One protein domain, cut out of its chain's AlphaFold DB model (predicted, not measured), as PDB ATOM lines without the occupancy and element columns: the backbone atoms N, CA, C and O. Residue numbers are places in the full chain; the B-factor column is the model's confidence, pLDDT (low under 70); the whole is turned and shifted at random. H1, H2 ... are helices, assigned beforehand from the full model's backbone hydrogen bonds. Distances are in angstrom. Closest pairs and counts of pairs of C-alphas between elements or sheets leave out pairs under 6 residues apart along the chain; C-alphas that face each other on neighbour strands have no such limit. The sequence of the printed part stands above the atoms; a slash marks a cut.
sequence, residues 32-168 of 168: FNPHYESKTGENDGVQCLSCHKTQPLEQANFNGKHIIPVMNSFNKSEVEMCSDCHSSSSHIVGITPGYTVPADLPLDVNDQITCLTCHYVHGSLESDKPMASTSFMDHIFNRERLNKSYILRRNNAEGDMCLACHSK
ATOM      1  N   PHE A  32     220.783 369.561 228.288       63.66
ATOM      2  CA  PHE A  32     221.740 368.973 229.207       63.66
ATOM      3  C   PHE A  32     220.989 368.221 230.313       63.66
ATOM      4  O   PHE A  32     220.252 368.832 231.086       63.66
ATOM      5  N   ASN A  33     221.134 366.894 230.364       71.25
ATOM      6  CA  ASN A  33     220.598 366.100 231.462       71.25
ATOM      7  C   ASN A  33     221.689 365.992 232.537       71.25
ATOM      8  O   ASN A  33     222.575 365.138 232.404       71.25
ATOM      9  N   PRO A  34     221.634 366.809 233.608       70.06
ATOM     10  CA  PRO A  34     222.673 366.824 234.638       70.06
ATOM     11  C   PRO A  34     222.832 365.467 235.335       70.06
ATOM     12  O   PRO A  34     223.890 365.174 235.890       70.06
ATOM     13  N   HIS A  35     221.815 364.603 235.279       75.69
ATOM     14  CA  HIS A  35     221.886 363.262 235.848       75.69
ATOM     15  C   HIS A  35     222.773 362.320 235.024       75.69
ATOM     16  O   HIS A  35     223.438 361.465 235.603       75.69
ATOM     17  N   TYR A  36     222.832 362.473 233.696       67.94
ATOM     18  CA  TYR A  36     223.640 361.606 232.828       67.94
ATOM     19  C   TYR A  36     225.130 361.965 232.880       67.94
ATOM     20  O   TYR A  36     225.970 361.089 233.054       67.94
ATOM     21  N   GLU A  37     225.462 363.253 232.816       60.66
ATOM     22  CA  GLU A  37     226.858 363.726 232.780       60.66
ATOM     23  C   GLU A  37     227.578 363.561 234.128       60.66
ATOM     24  O   GLU A  37     228.799 363.423 234.190       60.66
ATOM     25  N   SER A  38     226.820 363.462 235.226       60.84
ATOM     26  CA  SER A  38     227.364 363.057 236.528       60.84
ATOM     27  C   SER A  38     227.890 361.611 236.558       60.84
ATOM     28  O   SER A  38     228.668 361.262 237.448       60.84
ATOM     29  N   LYS A  39     227.463 360.761 235.608       57.94
ATOM     30  CA  LYS A  39     227.818 359.334 235.530       57.94
ATOM     31  C   LYS A  39     229.170 359.107 234.860       57.94
ATOM     32  O   LYS A  39     229.853 358.152 235.213       57.94
ATOM     33  N   THR A  40     229.528 359.936 233.882       55.06
ATOM     34  CA  THR A  40     230.701 359.699 233.029       55.06
ATOM     35  C   THR A  40     231.987 360.210 233.667       55.06
ATOM     36  O   THR A  40     233.050 359.670 233.384       55.06
ATOM     37  N   GLY A  41     231.918 361.216 234.556       54.41
ATOM     38  CA  GLY A  41     233.113 361.824 235.165       54.41
ATOM     39  C   GLY A  41     234.093 362.402 234.132       54.41
ATOM     40  O   GLY A  41     235.226 362.723 234.469       54.41
ATOM     41  N   GLU A  42     233.654 362.509 232.877       52.38
ATOM     42  CA  GLU A  42     234.496 362.680 231.690       52.38
ATOM     43  C   GLU A  42     234.509 364.138 231.208       52.38
ATOM     44  O   GLU A  42     235.164 364.476 230.230       52.38
ATOM     45  N   ASN A  43     233.788 365.019 231.908       53.50
ATOM     46  CA  ASN A  43     233.679 366.429 231.565       53.50
ATOM     47  C   ASN A  43     234.698 367.265 232.350       53.50
ATOM     48  O   ASN A  43     234.782 367.148 233.575       53.50
ATOM     49  N   ASP A  44     235.394 368.164 231.642       54.44
ATOM     50  CA  ASP A  44     236.466 369.082 232.087       54.44
ATOM     51  C   ASP A  44     236.057 370.122 233.171       54.44
ATOM     52  O   ASP A  44     236.486 371.274 233.157       54.44
ATOM     53  N   GLY A  45     235.185 369.779 234.124       56.81
ATOM     54  CA  GLY A  45     234.804 370.623 235.266       56.81
ATOM     55  C   GLY A  45     233.849 371.780 234.948       56.81
ATOM     56  O   GLY A  45     233.057 372.165 235.808       56.81
ATOM     57  N   VAL A  46     233.841 372.283 233.707       57.62
ATOM     58  CA  VAL A  46     233.008 373.420 233.255       57.62
ATOM     59  C   VAL A  46     231.512 373.168 233.475       57.62
ATOM     60  O   VAL A  46     230.775 374.082 233.832       57.62
ATOM     61  N   GLN A  47     231.055 371.922 233.336       73.00
ATOM     62  CA  GLN A  47     229.642 371.569 233.499       73.00
ATOM     63  C   GLN A  47     229.194 371.495 234.969       73.00
ATOM     64  O   GLN A  47     228.028 371.762 235.262       73.00
ATOM     65  N   CYS A  48     230.101 371.209 235.911       79.25
ATOM     66  CA  CYS A  48     229.785 371.177 237.346       79.25
ATOM     67  C   CYS A  48     229.397 372.567 237.870       79.25
ATOM     68  O   CYS A  48     228.581 372.684 238.783       79.25
ATOM     69  N   LEU A  49     229.958 373.615 237.261       83.75
ATOM     70  CA  LEU A  49     229.722 375.008 237.633       83.75
ATOM     71  C   LEU A  49     228.343 375.534 237.216       83.75
ATOM     72  O   LEU A  49     227.998 376.658 237.562       83.75
ATOM     73  N   SER A  50     227.540 374.745 236.497       81.56
ATOM     74  CA  SER A  50     226.129 375.077 236.265       81.56
ATOM     75  C   SER A  50     225.343 375.065 237.582       81.56
ATOM     76  O   SER A  50     224.587 375.990 237.872       81.56
ATOM     77  N   CYS A  51     225.611 374.071 238.429       84.81
ATOM     78  CA  CYS A  51     224.967 373.895 239.727       84.81
ATOM     79  C   CYS A  51     225.829 374.425 240.882       84.81
ATOM     80  O   CYS A  51     225.310 375.056 241.803       84.81
ATOM     81  N   HIS A  52     227.144 374.190 240.843       86.75
ATOM     82  CA  HIS A  52     228.065 374.514 241.934       86.75
ATOM     83  C   HIS A  52     228.767 375.867 241.751       86.75
ATOM     84  O   HIS A  52     229.154 376.241 240.646       86.75
ATOM     85  N   LYS A  53     229.019 376.570 242.860       90.12
ATOM     86  CA  LYS A  53     229.803 377.821 242.898       90.12
ATOM     87  C   LYS A  53     231.271 377.617 242.548       90.12
ATOM     88  O   LYS A  53     231.922 378.523 242.037       90.12
ATOM     89  N   THR A  54     231.811 376.452 242.878       86.12
ATOM     90  CA  THR A  54     233.208 376.087 242.647       86.12
ATOM     91  C   THR A  54     233.287 374.649 242.166       86.12
ATOM     92  O   THR A  54     232.392 373.844 242.422       86.12
ATOM     93  N   GLN A  55     234.363 374.314 241.454       80.12
ATOM     94  CA  GLN A  55     234.585 372.948 241.005       80.12
ATOM     95  C   GLN A  55     234.896 372.062 242.224       80.12
ATOM     96  O   GLN A  55     235.834 372.372 242.965       80.12
ATOM     97  N   PRO A  56     234.141 370.971 242.452       71.81
ATOM     98  CA  PRO A  56     234.435 370.047 243.541       71.81
ATOM     99  C   PRO A  56     235.806 369.387 243.337       71.81
ATOM    100  O   PRO A  56     236.106 368.901 242.247       71.81
ATOM    101  N   LEU A  57     236.636 369.372 244.386       64.94
ATOM    102  CA  LEU A  57     238.025 368.887 244.334       64.94
ATOM    103  C   LEU A  57     238.142 367.356 244.204       64.94
ATOM    104  O   LEU A  57     239.174 366.862 243.763       64.94
ATOM    105  N   GLU A  58     237.094 366.605 244.549       60.25
ATOM    106  CA  GLU A  58     237.045 365.147 244.415       60.25
ATOM    107  C   GLU A  58     235.744 364.729 243.720       60.25
ATOM    108  O   GLU A  58     234.664 364.772 244.301       60.25
ATOM    109  N   GLN A  59     235.833 364.300 242.462       56.72
ATOM    110  CA  GLN A  59     234.667 363.825 241.706       56.72
ATOM    111  C   GLN A  59     234.280 362.374 242.061       56.72
ATOM    112  O   GLN A  59     233.123 361.993 241.910       56.72
ATOM    113  N   ALA A  60     235.219 361.564 242.566       51.72
ATOM    114  CA  ALA A  60     235.019 360.119 242.730       51.72
ATOM    115  C   ALA A  60     234.268 359.709 244.015       51.72
ATOM    116  O   ALA A  60     233.584 358.688 244.015       51.72
ATOM    117  N   ASN A  61     234.350 360.497 245.097       52.25
ATOM    118  CA  ASN A  61     233.821 360.107 246.417       52.25
ATOM    119  C   ASN A  61     232.521 360.825 246.827       52.25
ATOM    120  O   ASN A  61     231.943 360.499 247.862       52.25
ATOM    121  N   PHE A  62     232.037 361.782 246.027       59.78
ATOM    122  CA  PHE A  62     230.905 362.650 246.387       59.78
ATOM    123  C   PHE A  62     229.603 362.347 245.621       59.78
ATOM    124  O   PHE A  62     228.572 362.971 245.868       59.78
ATOM    125  N   ASN A  63     229.607 361.340 244.745       62.44
ATOM    126  CA  ASN A  63     228.474 361.011 243.875       62.44
ATOM    127  C   ASN A  63     227.672 359.823 244.414       62.44
ATOM    128  O   ASN A  63     227.597 358.764 243.794       62.44
ATOM    129  N   GLY A  64     227.101 359.983 245.608       69.94
ATOM    130  CA  GLY A  64     226.423 358.888 246.290       69.94
ATOM    131  C   GLY A  64     225.166 359.301 247.037       69.94
ATOM    132  O   GLY A  64     225.062 360.392 247.591       69.94
ATOM    133  N   LYS A  65     224.240 358.348 247.135       78.19
ATOM    134  CA  LYS A  65     222.996 358.411 247.915       78.19
ATOM    135  C   LYS A  65     223.182 358.902 249.360       78.19
ATOM    136  O   LYS A  65     222.287 359.527 249.922       78.19
ATOM    137  N   HIS A  66     224.350 358.632 249.944       78.25
ATOM    138  CA  HIS A  66     224.698 358.946 251.333       78.25
ATOM    139  C   HIS A  66     225.473 360.259 251.504       78.25
ATOM    140  O   HIS A  66     225.802 360.629 252.627       78.25
ATOM    141  N   ILE A  67     225.772 360.968 250.413       81.94
ATOM    142  CA  ILE A  67     226.544 362.207 250.466       81.94
ATOM    143  C   ILE A  67     225.607 363.376 250.730       81.94
ATOM    144  O   ILE A  67     224.676 363.641 249.961       81.94
ATOM    145  N   ILE A  68     225.853 364.064 251.838       84.38
ATOM    146  CA  ILE A  68     225.092 365.239 252.240       84.38
ATOM    147  C   ILE A  68     225.623 366.454 251.475       84.38
ATOM    148  O   ILE A  68     226.818 366.742 251.566       84.38
ATOM    149  N   PRO A  69     224.781 367.155 250.692       85.38
ATOM    150  CA  PRO A  69     225.227 368.320 249.961       85.38
ATOM    151  C   PRO A  69     225.509 369.463 250.928       85.38
ATOM    152  O   PRO A  69     224.801 369.670 251.914       85.38
ATOM    153  N   VAL A  70     226.525 370.247 250.597       86.56
ATOM    154  CA  VAL A  70     226.806 371.501 251.284       86.56
ATOM    155  C   VAL A  70     225.931 372.576 250.639       86.56
ATOM    156  O   VAL A  70     226.256 373.079 249.567       86.56
ATOM    157  N   MET A  71     224.805 372.911 251.267       86.25
ATOM    158  CA  MET A  71     223.742 373.745 250.674       86.25
ATOM    159  C   MET A  71     224.222 375.133 250.217       86.25
ATOM    160  O   MET A  71     223.844 375.639 249.166       86.25
ATOM    161  N   ASN A  72     225.191 375.726 250.920       87.50
ATOM    162  CA  ASN A  72     225.766 377.015 250.523       87.50
ATOM    163  C   ASN A  72     226.748 376.941 249.328       87.50
ATOM    164  O   ASN A  72     227.272 377.984 248.921       87.50
ATOM    165  N   SER A  73     226.985 375.756 248.757       88.25
ATOM    166  CA  SER A  73     227.894 375.535 247.623       88.25
ATOM    167  C   SER A  73     227.230 375.664 246.247       88.25
ATOM    168  O   SER A  73     227.930 375.569 245.241       88.25
ATOM    169  N   PHE A  74     225.916 375.911 246.179       90.38
ATOM    170  CA  PHE A  74     225.156 375.986 244.924       90.38
ATOM    171  C   PHE A  74     224.930 377.415 244.429       90.38
ATOM    172  O   PHE A  74     224.744 378.333 245.225       90.38
ATOM    173  N   ASN A  75     224.912 377.619 243.111       91.50
ATOM    174  CA  ASN A  75     224.698 378.938 242.496       91.50
ATOM    175  C   ASN A  75     223.283 379.494 242.696       91.50
ATOM    176  O   ASN A  75     223.079 380.703 242.601       91.50
ATOM    177  N   LYS A  76     222.321 378.611 242.960       92.06
ATOM    178  CA  LYS A  76     220.904 378.900 243.179       92.06
ATOM    179  C   LYS A  76     220.408 378.105 244.382       92.06
ATOM    180  O   LYS A  76     221.106 377.207 244.854       92.06
ATOM    181  N   SER A  77     219.196 378.406 244.845       91.56
ATOM    182  CA  SER A  77     218.522 377.523 245.802       91.56
ATOM    183  C   SER A  77     218.296 376.134 245.199       91.56
ATOM    184  O   SER A  77     218.162 375.971 243.982       91.56
ATOM    185  N   GLU A  78     218.211 375.127 246.056       91.06
ATOM    186  CA  GLU A  78     218.016 373.730 245.680       91.06
ATOM    187  C   GLU A  78     216.703 373.538 244.913       91.06
ATOM    188  O   GLU A  78     216.639 372.775 243.953       91.06
ATOM    189  N   VAL A  79     215.654 374.259 245.319       91.25
ATOM    190  CA  VAL A  79     214.342 374.215 244.663       91.25
ATOM    191  C   VAL A  79     214.398 374.863 243.283       91.25
ATOM    192  O   VAL A  79     213.892 374.284 242.322       91.25
ATOM    193  N   GLU A  80     215.018 376.038 243.165       91.12
ATOM    194  CA  GLU A  80     215.140 376.758 241.893       91.12
ATOM    195  C   GLU A  80     215.960 375.956 240.876       91.12
ATOM    196  O   GLU A  80     215.511 375.761 239.750       91.12
ATOM    197  N   MET A  81     217.097 375.399 241.299       89.75
ATOM    198  CA  MET A  81     217.963 374.574 240.452       89.75
ATOM    199  C   MET A  81     217.222 373.377 239.847       89.75
ATOM    200  O   MET A  81     217.388 373.066 238.670       89.75
ATOM    201  N   CYS A  82     216.387 372.695 240.632       87.94
ATOM    202  CA  CYS A  82     215.581 371.590 240.116       87.94
ATOM    203  C   CYS A  82     214.429 372.081 239.232       87.94
ATOM    204  O   CYS A  82     214.065 371.405 238.269       87.94
ATOM    205  N   SER A  83     213.859 373.245 239.553       88.88
ATOM    206  CA  SER A  83     212.687 373.793 238.863       88.88
ATOM    207  C   SER A  83     212.993 374.340 237.467       88.88
ATOM    208  O   SER A  83     212.080 374.457 236.652       88.88
ATOM    209  N   ASP A  84     214.264 374.621 237.164       86.44
ATOM    210  CA  ASP A  84     214.712 375.005 235.818       86.44
ATOM    211  C   ASP A  84     214.402 373.914 234.769       86.44
ATOM    212  O   ASP A  84     214.146 374.226 233.606       86.44
ATOM    213  N   CYS A  85     214.382 372.638 235.183       85.38
ATOM    214  CA  CYS A  85     214.124 371.489 234.305       85.38
ATOM    215  C   CYS A  85     212.875 370.677 234.690       85.38
ATOM    216  O   CYS A  85     212.243 370.071 233.823       85.38
ATOM    217  N   HIS A  86     212.510 370.631 235.973       84.00
ATOM    218  CA  HIS A  86     211.396 369.833 236.483       84.00
ATOM    219  C   HIS A  86     210.248 370.717 236.962       84.00
ATOM    220  O   HIS A  86     210.449 371.706 237.655       84.00
ATOM    221  N   SER A  87     209.004 370.322 236.698       81.62
ATOM    222  CA  SER A  87     207.865 370.970 237.351       81.62
ATOM    223  C   SER A  87     207.829 370.600 238.838       81.62
ATOM    224  O   SER A  87     207.715 369.422 239.179       81.62
ATOM    225  N   SER A  88     207.834 371.594 239.724       68.81
ATOM    226  CA  SER A  88     207.792 371.435 241.189       68.81
ATOM    227  C   SER A  88     206.447 370.939 241.750       68.81
ATOM    228  O   SER A  88     206.244 370.899 242.958       68.81
ATOM    229  N   SER A  89     205.504 370.532 240.899       63.22
ATOM    230  CA  SER A  89     204.113 370.254 241.275       63.22
ATOM    231  C   SER A  89     203.877 368.921 241.990       63.22
ATOM    232  O   SER A  89     202.775 368.687 242.478       63.22
ATOM    233  N   SER A  90     204.869 368.026 242.035       69.62
ATOM    234  CA  SER A  90     204.655 366.643 242.494       69.62
ATOM    235  C   SER A  90     204.838 366.442 244.003       69.62
ATOM    236  O   SER A  90     204.343 365.455 244.544       69.62
ATOM    237  N   HIS A  91     205.530 367.349 244.699       77.19
ATOM    238  CA  HIS A  91     205.724 367.271 246.148       77.19
ATOM    239  C   HIS A  91     205.949 368.659 246.758       77.19
ATOM    240  O   HIS A  91     206.468 369.553 246.096       77.19
ATOM    241  N   ILE A  92     205.554 368.839 248.019       85.00
ATOM    242  CA  ILE A  92     205.690 370.118 248.723       85.00
ATOM    243  C   ILE A  92     207.148 370.290 249.167       85.00
ATOM    244  O   ILE A  92     207.717 369.403 249.797       85.00
ATOM    245  N   VAL A  93     207.730 371.448 248.859       90.81
ATOM    246  CA  VAL A  93     209.085 371.870 249.256       90.81
ATOM    247  C   VAL A  93     209.039 373.298 249.816       90.81
ATOM    248  O   VAL A  93     208.025 373.980 249.674       90.81
ATOM    249  N   GLY A  94     210.115 373.754 250.462       91.50
ATOM    250  CA  GLY A  94     210.193 375.073 251.103       91.50
ATOM    251  C   GLY A  94     209.420 375.163 252.422       91.50
ATOM    252  O   GLY A  94     208.997 376.243 252.826       91.50
ATOM    253  N   ILE A  95     209.184 374.021 253.078       92.00
ATOM    254  CA  ILE A  95     208.481 373.945 254.362       92.00
ATOM    255  C   ILE A  95     209.434 373.523 255.474       92.00
ATOM    256  O   ILE A  95     210.237 372.609 255.292       92.00
ATOM    257  N   THR A  96     209.309 374.149 256.641       94.94
ATOM    258  CA  THR A  96     210.000 373.709 257.856       94.94
ATOM    259  C   THR A  96     209.205 372.563 258.492       94.94
ATOM    260  O   THR A  96     208.025 372.746 258.814       94.94
ATOM    261  N   PRO A  97     209.796 371.371 258.664       91.69
ATOM    262  CA  PRO A  97     209.112 370.242 259.274       91.69
ATOM    263  C   PRO A  97     208.860 370.499 260.766       91.69
ATOM    264  O   PRO A  97     209.730 370.971 261.490       91.69
ATOM    265  N   GLY A  98     207.670 370.134 261.251       91.06
ATOM    266  CA  GLY A  98     207.309 370.216 262.675       91.06
ATOM    267  C   GLY A  98     207.853 369.069 263.539       91.06
ATOM    268  O   GLY A  98     207.377 368.862 264.651       91.06
ATOM    269  N   TYR A  99     208.792 368.283 263.015       90.25
ATOM    270  CA  TYR A  99     209.390 367.112 263.655       90.25
ATOM    271  C   TYR A  99     210.881 367.039 263.324       90.25
ATOM    272  O   TYR A  99     211.363 367.679 262.390       90.25
ATOM    273  N   THR A 100     211.623 366.233 264.084       91.00
ATOM    274  CA  THR A 100     213.054 366.029 263.842       91.00
ATOM    275  C   THR A 100     213.272 365.206 262.578       91.00
ATOM    276  O   THR A 100     212.921 364.026 262.525       91.00
ATOM    277  N   VAL A 101     213.889 365.823 261.572       91.25
ATOM    278  CA  VAL A 101     214.303 365.130 260.351       91.25
ATOM    279  C   VAL A 101     215.587 364.333 260.620       91.25
ATOM    280  O   VAL A 101     216.507 364.854 261.252       91.25
ATOM    281  N   PRO A 102     215.668 363.063 260.182       91.75
ATOM    282  CA  PRO A 102     216.881 362.261 260.306       91.75
ATOM    283  C   PRO A 102     218.110 362.923 259.668       91.75
ATOM    284  O   PRO A 102     218.010 363.519 258.603       91.75
ATOM    285  N   ALA A 103     219.282 362.756 260.285       90.12
ATOM    286  CA  ALA A 103     220.512 363.459 259.894       90.12
ATOM    287  C   ALA A 103     221.012 363.170 258.461       90.12
ATOM    288  O   ALA A 103     221.800 363.935 257.914       90.12
ATOM    289  N   ASP A 104     220.581 362.070 257.848       89.25
ATOM    290  CA  ASP A 104     220.898 361.688 256.468       89.25
ATOM    291  C   ASP A 104     219.922 362.262 255.420       89.25
ATOM    292  O   ASP A 104     220.107 362.042 254.221       89.25
ATOM    293  N   LEU A 105     218.892 362.994 255.856       92.00
ATOM    294  CA  LEU A 105     217.977 363.759 255.011       92.00
ATOM    295  C   LEU A 105     218.235 365.252 255.246       92.00
ATOM    296  O   LEU A 105     217.721 365.828 256.205       92.00
ATOM    297  N   PRO A 106     219.061 365.893 254.410       92.06
ATOM    298  CA  PRO A 106     219.529 367.235 254.703       92.06
ATOM    299  C   PRO A 106     218.458 368.280 254.419       92.06
ATOM    300  O   PRO A 106     217.796 368.249 253.381       92.06
ATOM    301  N   LEU A 107     218.317 369.224 255.337       93.50
ATOM    302  CA  LEU A 107     217.516 370.425 255.141       93.50
ATOM    303  C   LEU A 107     218.371 371.523 254.496       93.50
ATOM    304  O   LEU A 107     219.602 371.418 254.458       93.50
ATOM    305  N   ASP A 108     217.721 372.545 253.946       93.94
ATOM    306  CA  ASP A 108     218.422 373.731 253.453       93.94
ATOM    307  C   ASP A 108     218.982 374.594 254.601       93.94
ATOM    308  O   ASP A 108     218.890 374.262 255.783       93.94
ATOM    309  N   VAL A 109     219.565 375.741 254.249       93.31
ATOM    310  CA  VAL A 109     220.120 376.699 255.221       93.31
ATOM    311  C   VAL A 109     219.073 377.347 256.140       93.31
ATOM    312  O   VAL A 109     219.456 378.015 257.098       93.31
ATOM    313  N   ASN A 110     217.780 377.175 255.853       94.38
ATOM    314  CA  ASN A 110     216.647 377.693 256.619       94.38
ATOM    315  C   ASN A 110     215.861 376.569 257.323       94.38
ATOM    316  O   ASN A 110     214.710 376.781 257.713       94.38
ATOM    317  N   ASP A 111     216.447 375.374 257.452       94.94
ATOM    318  CA  ASP A 111     215.804 374.175 258.003       94.94
ATOM    319  C   ASP A 111     214.531 373.752 257.239       94.94
ATOM    320  O   ASP A 111     213.567 373.239 257.818       94.94
ATOM    321  N   GLN A 112     214.497 373.962 255.922       95.19
ATOM    322  CA  GLN A 112     213.378 373.599 255.055       95.19
ATOM    323  C   GLN A 112     213.649 372.331 254.244       95.19
ATOM    324  O   GLN A 112     214.773 372.034 253.835       95.19
ATOM    325  N   ILE A 113     212.575 371.589 253.973       93.12
ATOM    326  CA  ILE A 113     212.585 370.453 253.048       93.12
ATOM    327  C   ILE A 113     212.741 370.978 251.621       93.12
ATOM    328  O   ILE A 113     211.942 371.796 251.164       93.12
ATOM    329  N   THR A 114     213.713 370.451 250.883       93.31
ATOM    330  CA  THR A 114     213.935 370.748 249.462       93.31
ATOM    331  C   THR A 114     213.951 369.472 248.626       93.31
ATOM    332  O   THR A 114     213.847 368.356 249.140       93.31
ATOM    333  N   CYS A 115     214.127 369.615 247.312       91.38
ATOM    334  CA  CYS A 115     214.336 368.483 246.414       91.38
ATOM    335  C   CYS A 115     215.528 367.616 246.866       91.38
ATOM    336  O   CYS A 115     215.445 366.387 246.841       91.38
ATOM    337  N   LEU A 116     216.611 368.248 247.339       91.31
ATOM    338  CA  LEU A 116     217.841 367.562 247.750       91.31
ATOM    339  C   LEU A 116     217.744 366.868 249.114       91.31
ATOM    340  O   LEU A 116     218.601 366.037 249.430       91.31
ATOM    341  N   THR A 117     216.703 367.158 249.900       91.75
ATOM    342  CA  THR A 117     216.413 366.439 251.148       91.75
ATOM    343  C   THR A 117     216.138 364.969 250.881       91.75
ATOM    344  O   THR A 117     216.600 364.113 251.631       91.75
ATOM    345  N   CYS A 118     215.430 364.661 249.792       88.75
ATOM    346  CA  CYS A 118     215.046 363.298 249.431       88.75
ATOM    347  C   CYS A 118     215.833 362.759 248.242       88.75
ATOM    348  O   CYS A 118     216.084 361.555 248.193       88.75
ATOM    349  N   HIS A 119     216.225 363.615 247.300       87.75
ATOM    350  CA  HIS A 119     216.939 363.208 246.099       87.75
ATOM    351  C   HIS A 119     218.435 363.505 246.219       87.75
ATOM    352  O   HIS A 119     218.851 364.560 246.699       87.75
ATOM    353  N   TYR A 120     219.267 362.567 245.780       86.50
ATOM    354  CA  TYR A 120     220.628 362.894 245.365       86.50
ATOM    355  C   TYR A 120     220.598 363.255 243.865       86.50
ATOM    356  O   TYR A 120     219.559 363.128 243.223       86.50
ATOM    357  N   VAL A 121     221.681 363.799 243.310       81.62
ATOM    358  CA  VAL A 121     221.674 364.329 241.924       81.62
ATOM    359  C   VAL A 121     222.691 363.673 241.005       81.62
ATOM    360  O   VAL A 121     222.554 363.772 239.788       81.62
ATOM    361  N   HIS A 122     223.664 362.968 241.583       81.00
ATOM    362  CA  HIS A 122     224.735 362.313 240.845       81.00
ATOM    363  C   HIS A 122     224.614 360.793 240.915       81.00
ATOM    364  O   HIS A 122     224.454 360.243 242.001       81.00
ATOM    365  N   GLY A 123     224.744 360.104 239.784       75.69
ATOM    366  CA  GLY A 123     224.730 358.643 239.716       75.69
ATOM    367  C   GLY A 123     223.796 358.096 238.640       75.69
ATOM    368  O   GLY A 123     223.286 358.823 237.795       75.69
ATOM    369  N   SER A 124     223.587 356.778 238.651       75.94
ATOM    370  CA  SER A 124     222.775 356.117 237.627       75.94
ATOM    371  C   SER A 124     221.275 356.370 237.820       75.94
ATOM    372  O   SER A 124     220.741 356.192 238.917       75.94
ATOM    373  N   LEU A 125     220.596 356.707 236.718       78.75
ATOM    374  CA  LEU A 125     219.132 356.705 236.600       78.75
ATOM    375  C   LEU A 125     218.544 355.288 236.509       78.75
ATOM    376  O   LEU A 125     217.331 355.117 236.574       78.75
ATOM    377  N   GLU A 126     219.387 354.271 236.371       80.38
ATOM    378  CA  GLU A 126     218.998 352.863 236.378       80.38
ATOM    379  C   GLU A 126     219.307 352.251 237.745       80.38
ATOM    380  O   GLU A 126     220.331 352.561 238.360       80.38
ATOM    381  N   SER A 127     218.419 351.384 238.220       77.69
ATOM    382  CA  SER A 127     218.554 350.635 239.461       77.69
ATOM    383  C   SER A 127     218.396 349.142 239.207       77.69
ATOM    384  O   SER A 127     217.496 348.718 238.485       77.69
ATOM    385  N   ASP A 128     219.212 348.338 239.886       76.75
ATOM    386  CA  ASP A 128     219.108 346.874 239.871       76.75
ATOM    387  C   ASP A 128     217.912 346.356 240.693       76.75
ATOM    388  O   ASP A 128     217.676 345.149 240.785       76.75
ATOM    389  N   LYS A 129     217.180 347.262 241.354       75.06
ATOM    390  CA  LYS A 129     216.023 346.968 242.200       75.06
ATOM    391  C   LYS A 129     214.861 347.898 241.846       75.06
ATOM    392  O   LYS A 129     215.101 349.028 241.425       75.06
ATOM    393  N   PRO A 130     213.609 347.472 242.075       73.44
ATOM    394  CA  PRO A 130     212.462 348.345 241.888       73.44
ATOM    395  C   PRO A 130     212.501 349.528 242.871       73.44
ATOM    396  O   PRO A 130     212.700 349.339 244.072       73.44
ATOM    397  N   MET A 131     212.321 350.745 242.355       72.56
ATOM    398  CA  MET A 131     212.391 352.018 243.100       72.56
ATOM    399  C   MET A 131     211.061 352.793 243.094       72.56
ATOM    400  O   MET A 131     211.008 353.911 243.595       72.56
ATOM    401  N   ALA A 132     210.014 352.214 242.505       68.00
ATOM    402  CA  ALA A 132     208.658 352.755 242.401       68.00
ATOM    403  C   ALA A 132     207.655 351.737 242.962       68.00
ATOM    404  O   ALA A 132     207.949 350.539 242.896       68.00
ATOM    405  N   SER A 133     206.479 352.177 243.436       66.44
ATOM    406  CA  SER A 133     205.452 351.254 243.931       66.44
ATOM    407  C   SER A 133     205.156 350.179 242.908       66.44
ATOM    408  O   SER A 133     204.943 350.461 241.721       66.44
ATOM    409  N   THR A 134     205.151 348.942 243.390       66.62
ATOM    410  CA  THR A 134     204.856 347.765 242.583       66.62
ATOM    411  C   THR A 134     203.463 347.259 242.922       66.62
ATOM    412  O   THR A 134     203.246 346.586 243.924       66.62
ATOM    413  N   SER A 135     202.484 347.546 242.064       73.31
ATOM    414  CA  SER A 135     201.301 346.690 242.021       73.31
ATOM    415  C   SER A 135     201.641 345.391 241.285       73.31
ATOM    416  O   SER A 135     202.550 345.343 240.450       73.31
ATOM    417  N   PHE A 136     200.880 344.322 241.536       79.38
ATOM    418  CA  PHE A 136     200.998 343.086 240.753       79.38
ATOM    419  C   PHE A 136     200.918 343.358 239.237       79.38
ATOM    420  O   PHE A 136     201.670 342.777 238.456       79.38
ATOM    421  N   MET A 137     200.063 344.301 238.827       79.50
ATOM    422  CA  MET A 137     199.928 344.706 237.428       79.50
ATOM    423  C   MET A 137     201.152 345.469 236.906       79.50
ATOM    424  O   MET A 137     201.554 345.245 235.764       79.50
ATOM    425  N   ASP A 138     201.807 346.303 237.720       75.94
ATOM    426  CA  ASP A 138     203.058 346.970 237.325       75.94
ATOM    427  C   ASP A 138     204.168 345.962 237.021       75.94
ATOM    428  O   ASP A 138     204.942 346.145 236.080       75.94
ATOM    429  N   HIS A 139     204.214 344.858 237.768       73.50
ATOM    430  CA  HIS A 139     205.191 343.794 237.552       73.50
ATOM    431  C   HIS A 139     205.009 343.061 236.214       73.50
ATOM    432  O   HIS A 139     205.968 342.489 235.680       73.50
ATOM    433  N   ILE A 140     203.791 343.069 235.670       81.06
ATOM    434  CA  ILE A 140     203.458 342.448 234.386       81.06
ATOM    435  C   ILE A 140     203.653 343.444 233.240       81.06
ATOM    436  O   ILE A 140     204.256 343.079 232.232       81.06
ATOM    437  N   PHE A 141     203.192 344.688 233.395       81.69
ATOM    438  CA  PHE A 141     203.076 345.629 232.274       81.69
ATOM    439  C   PHE A 141     204.105 346.772 232.266       81.69
ATOM    440  O   PHE A 141     204.304 347.370 231.216       81.69
ATOM    441  N   ASN A 142     204.789 347.069 233.380       74.62
ATOM    442  CA  ASN A 142     205.641 348.264 233.528       74.62
ATOM    443  C   ASN A 142     207.028 347.976 234.137       74.62
ATOM    444  O   ASN A 142     207.582 348.815 234.851       74.62
ATOM    445  N   ARG A 143     207.635 346.818 233.834       70.19
ATOM    446  CA  ARG A 143     208.935 346.408 234.413       70.19
ATOM    447  C   ARG A 143     210.057 347.432 234.232       70.19
ATOM    448  O   ARG A 143     210.880 347.588 235.124       70.19
ATOM    449  N   GLU A 144     210.075 348.146 233.111       72.75
ATOM    450  CA  GLU A 144     211.107 349.148 232.825       72.75
ATOM    451  C   GLU A 144     211.003 350.380 233.740       72.75
ATOM    452  O   GLU A 144     212.018 350.882 234.217       72.75
ATOM    453  N   ARG A 145     209.782 350.840 234.058       74.12
ATOM    454  CA  ARG A 145     209.564 351.966 234.987       74.12
ATOM    455  C   ARG A 145     210.057 351.629 236.389       74.12
ATOM    456  O   ARG A 145     210.587 352.501 237.069       74.12
ATOM    457  N   LEU A 146     209.877 350.380 236.813       74.31
ATOM    458  CA  LEU A 146     210.217 349.941 238.163       74.31
ATOM    459  C   LEU A 146     211.714 350.076 238.447       74.31
ATOM    460  O   LEU A 146     212.080 350.494 239.538       74.31
ATOM    461  N   ASN A 147     212.563 349.815 237.453       75.88
ATOM    462  CA  ASN A 147     214.017 349.895 237.588       75.88
ATOM    463  C   ASN A 147     214.587 351.300 237.326       75.88
ATOM    464  O   ASN A 147     215.804 351.471 237.304       75.88
ATOM    465  N   LYS A 148     213.749 352.329 237.136       74.31
ATOM    466  CA  LYS A 148     214.236 353.713 237.087       74.31
ATOM    467  C   LYS A 148     214.537 354.189 238.504       74.31
ATOM    468  O   LYS A 148     213.642 354.324 239.334       74.31
ATOM    469  N   SER A 149     215.808 354.455 238.779       72.25
ATOM    470  CA  SER A 149     216.240 355.140 239.988       72.25
ATOM    471  C   SER A 149     215.730 356.574 239.932       72.25
ATOM    472  O   SER A 149     216.261 357.410 239.208       72.25
ATOM    473  N   TYR A 150     214.732 356.890 240.753       77.81
ATOM    474  CA  TYR A 150     214.342 358.276 241.030       77.81
ATOM    475  C   TYR A 150     215.390 359.011 241.882       77.81
ATOM    476  O   TYR A 150     215.104 360.065 242.438       77.81
ATOM    477  N   ILE A 151     216.598 358.448 242.022       83.31
ATOM    478  CA  ILE A 151     217.725 359.038 242.738       83.31
ATOM    479  C   ILE A 151     217.354 359.368 244.201       83.31
ATOM    480  O   ILE A 151     217.727 360.394 244.756       83.31
ATOM    481  N   LEU A 152     216.578 358.490 244.850       83.94
ATOM    482  CA  LEU A 152     216.111 358.668 246.230       83.94
ATOM    483  C   LEU A 152     217.182 358.278 247.261       83.94
ATOM    484  O   LEU A 152     217.772 357.197 247.175       83.94
ATOM    485  N   ARG A 153     217.365 359.115 248.293       84.94
ATOM    486  CA  ARG A 153     218.257 358.933 249.460       84.94
ATOM    487  C   ARG A 153     217.823 357.832 250.407       84.94
ATOM    488  O   ARG A 153     218.655 357.155 251.004       84.94
ATOM    489  N   ARG A 154     216.524 357.583 250.488       83.25
ATOM    490  CA  ARG A 154     215.950 356.461 251.222       83.25
ATOM    491  C   ARG A 154     214.913 355.800 250.342       83.25
ATOM    492  O   ARG A 154     214.032 356.467 249.814       83.25
ATOM    493  N   ASN A 155     215.038 354.488 250.197       73.44
ATOM    494  CA  ASN A 155     213.947 353.707 249.634       73.44
ATOM    495  C   ASN A 155     212.934 353.459 250.745       73.44
ATOM    496  O   ASN A 155     213.288 353.488 251.928       73.44
ATOM    497  N   ASN A 156     211.713 353.124 250.372       68.00
ATOM    498  CA  ASN A 156     210.920 352.249 251.215       68.00
ATOM    499  C   ASN A 156     210.845 350.854 250.567       68.00
ATOM    500  O   ASN A 156     211.241 350.676 249.414       68.00
ATOM    501  N   ALA A 157     210.421 349.855 251.340       59.91
ATOM    502  CA  ALA A 157     210.460 348.454 250.926       59.91
ATOM    503  C   ALA A 157     209.553 348.132 249.722       59.91
ATOM    504  O   ALA A 157     209.743 347.100 249.088       59.91
ATOM    505  N   GLU A 158     208.605 349.014 249.400       61.81
ATOM    506  CA  GLU A 158     207.575 348.788 248.382       61.81
ATOM    507  C   GLU A 158     207.759 349.673 247.140       61.81
ATOM    508  O   GLU A 158     207.056 349.474 246.156       61.81
ATOM    509  N   GLY A 159     208.733 350.595 247.151       60.44
ATOM    510  CA  GLY A 159     208.994 351.569 246.085       60.44
ATOM    511  C   GLY A 159     208.159 352.860 246.170       60.44
ATOM    512  O   GLY A 159     208.136 353.658 245.241       60.44
ATOM    513  N   ASP A 160     207.477 353.088 247.284       63.50
ATOM    514  CA  ASP A 160     206.743 354.315 247.596       63.50
ATOM    515  C   ASP A 160     207.639 355.395 248.266       63.50
ATOM    516  O   ASP A 160     208.861 355.262 248.396       63.50
ATOM    517  N   MET A 161     207.021 356.491 248.727       72.12
ATOM    518  CA  MET A 161     207.697 357.606 249.406       72.12
ATOM    519  C   MET A 161     208.336 357.199 250.751       72.12
ATOM    520  O   MET A 161     207.823 356.351 251.483       72.12
ATOM    521  N   CYS A 162     209.455 357.835 251.115       76.94
ATOM    522  CA  CYS A 162     210.196 357.507 252.334       76.94
ATOM    523  C   CYS A 162     209.345 357.666 253.609       76.94
ATOM    524  O   CYS A 162     208.786 358.729 253.883       76.94
ATOM    525  N   LEU A 163     209.344 356.629 254.453       78.56
ATOM    526  CA  LEU A 163     208.608 356.618 255.723       78.56
ATOM    527  C   LEU A 163     209.147 357.603 256.769       78.56
ATOM    528  O   LEU A 163     208.492 357.804 257.779       78.56
ATOM    529  N   ALA A 164     210.297 358.245 256.533       81.00
ATOM    530  CA  ALA A 164     210.801 359.301 257.415       81.00
ATOM    531  C   ALA A 164     209.809 360.464 257.564       81.00
ATOM    532  O   ALA A 164     209.732 361.065 258.629       81.00
ATOM    533  N   CYS A 165     209.062 360.753 256.495       77.69
ATOM    534  CA  CYS A 165     208.099 361.853 256.438       77.69
ATOM    535  C   CYS A 165     206.671 361.361 256.147       77.69
ATOM    536  O   CYS A 165     205.707 362.083 256.383       77.69
ATOM    537  N   HIS A 166     206.531 360.142 255.613       79.06
ATOM    538  CA  HIS A 166     205.257 359.563 255.177       79.06
ATOM    539  C   HIS A 166     204.758 358.404 256.047       79.06
ATOM    540  O   HIS A 166     203.826 357.708 255.645       79.06
ATOM    541  N   SER A 167     205.347 358.179 257.226       66.75
ATOM    542  CA  SER A 167     204.750 357.297 258.230       66.75
ATOM    543  C   SER A 167     203.397 357.878 258.657       66.75
ATOM    544  O   SER A 167     203.359 358.912 259.324       66.75
ATOM    545  N   LYS A 168     202.297 357.262 258.219       55.25
ATOM    546  CA  LYS A 168     200.966 357.536 258.770       55.25
ATOM    547  C   LYS A 168     200.801 356.868 260.125       55.25
ATOM    548  O   LYS A 168     201.275 355.718 260.256       55.25
TER     549      LYS A 168
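What this domain is: This is residues 32 to 168 of the 168 residues of the protein "Cytochrome_C7 domain-containing protein" of endosymbiont of Galathealinum brachiosum (UniProt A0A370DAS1). This domain has little regular structure: long loops wind about six short helices, with H3 nearest the middle, H2 packed on it, and H4 and H5 together at one far end. The printed part has 137 residues; H1 to H6, in order, hold only 31, class all helix. It is compact, radius of gyration of the C-alphas 15.7 A, spanning 46 by 39 by 27 A.

How they stand to each other: H1, residues 34 to 40, touches no helix; 1 of 3 O i to N i+4 pairs and 1 of 4 O i to N i+3 pairs are within hydrogen-bond range. H2, residues 78 to 83, with every O i to N i+4 pair within range, touches H3, residues 115 to 118; their closest C-alphas, Val 79 and Cys 115, are 6.0 A apart. H4, residues 136 to 141, with 1 of 2 within range, is close to but not clearly touching H5, residues 143 to 146; their closest C-alphas, Asp 138 and Leu 146, are 7.8 A apart. H6, residues 163 to 166, touches no helix.

Where its parts are: H1 runs 10.9 A from C-alpha 34 at (222.673, 366.824, 234.638). H6 ends at C-alpha 166, (205.257, 359.563, 255.177).

The domain as a whole: The printed part has no cut. H4 to H5 is a tight link; the others are long. Mean pLDDT of the printed part is 78.2; 33 residues are under 70, among them 36 to 46.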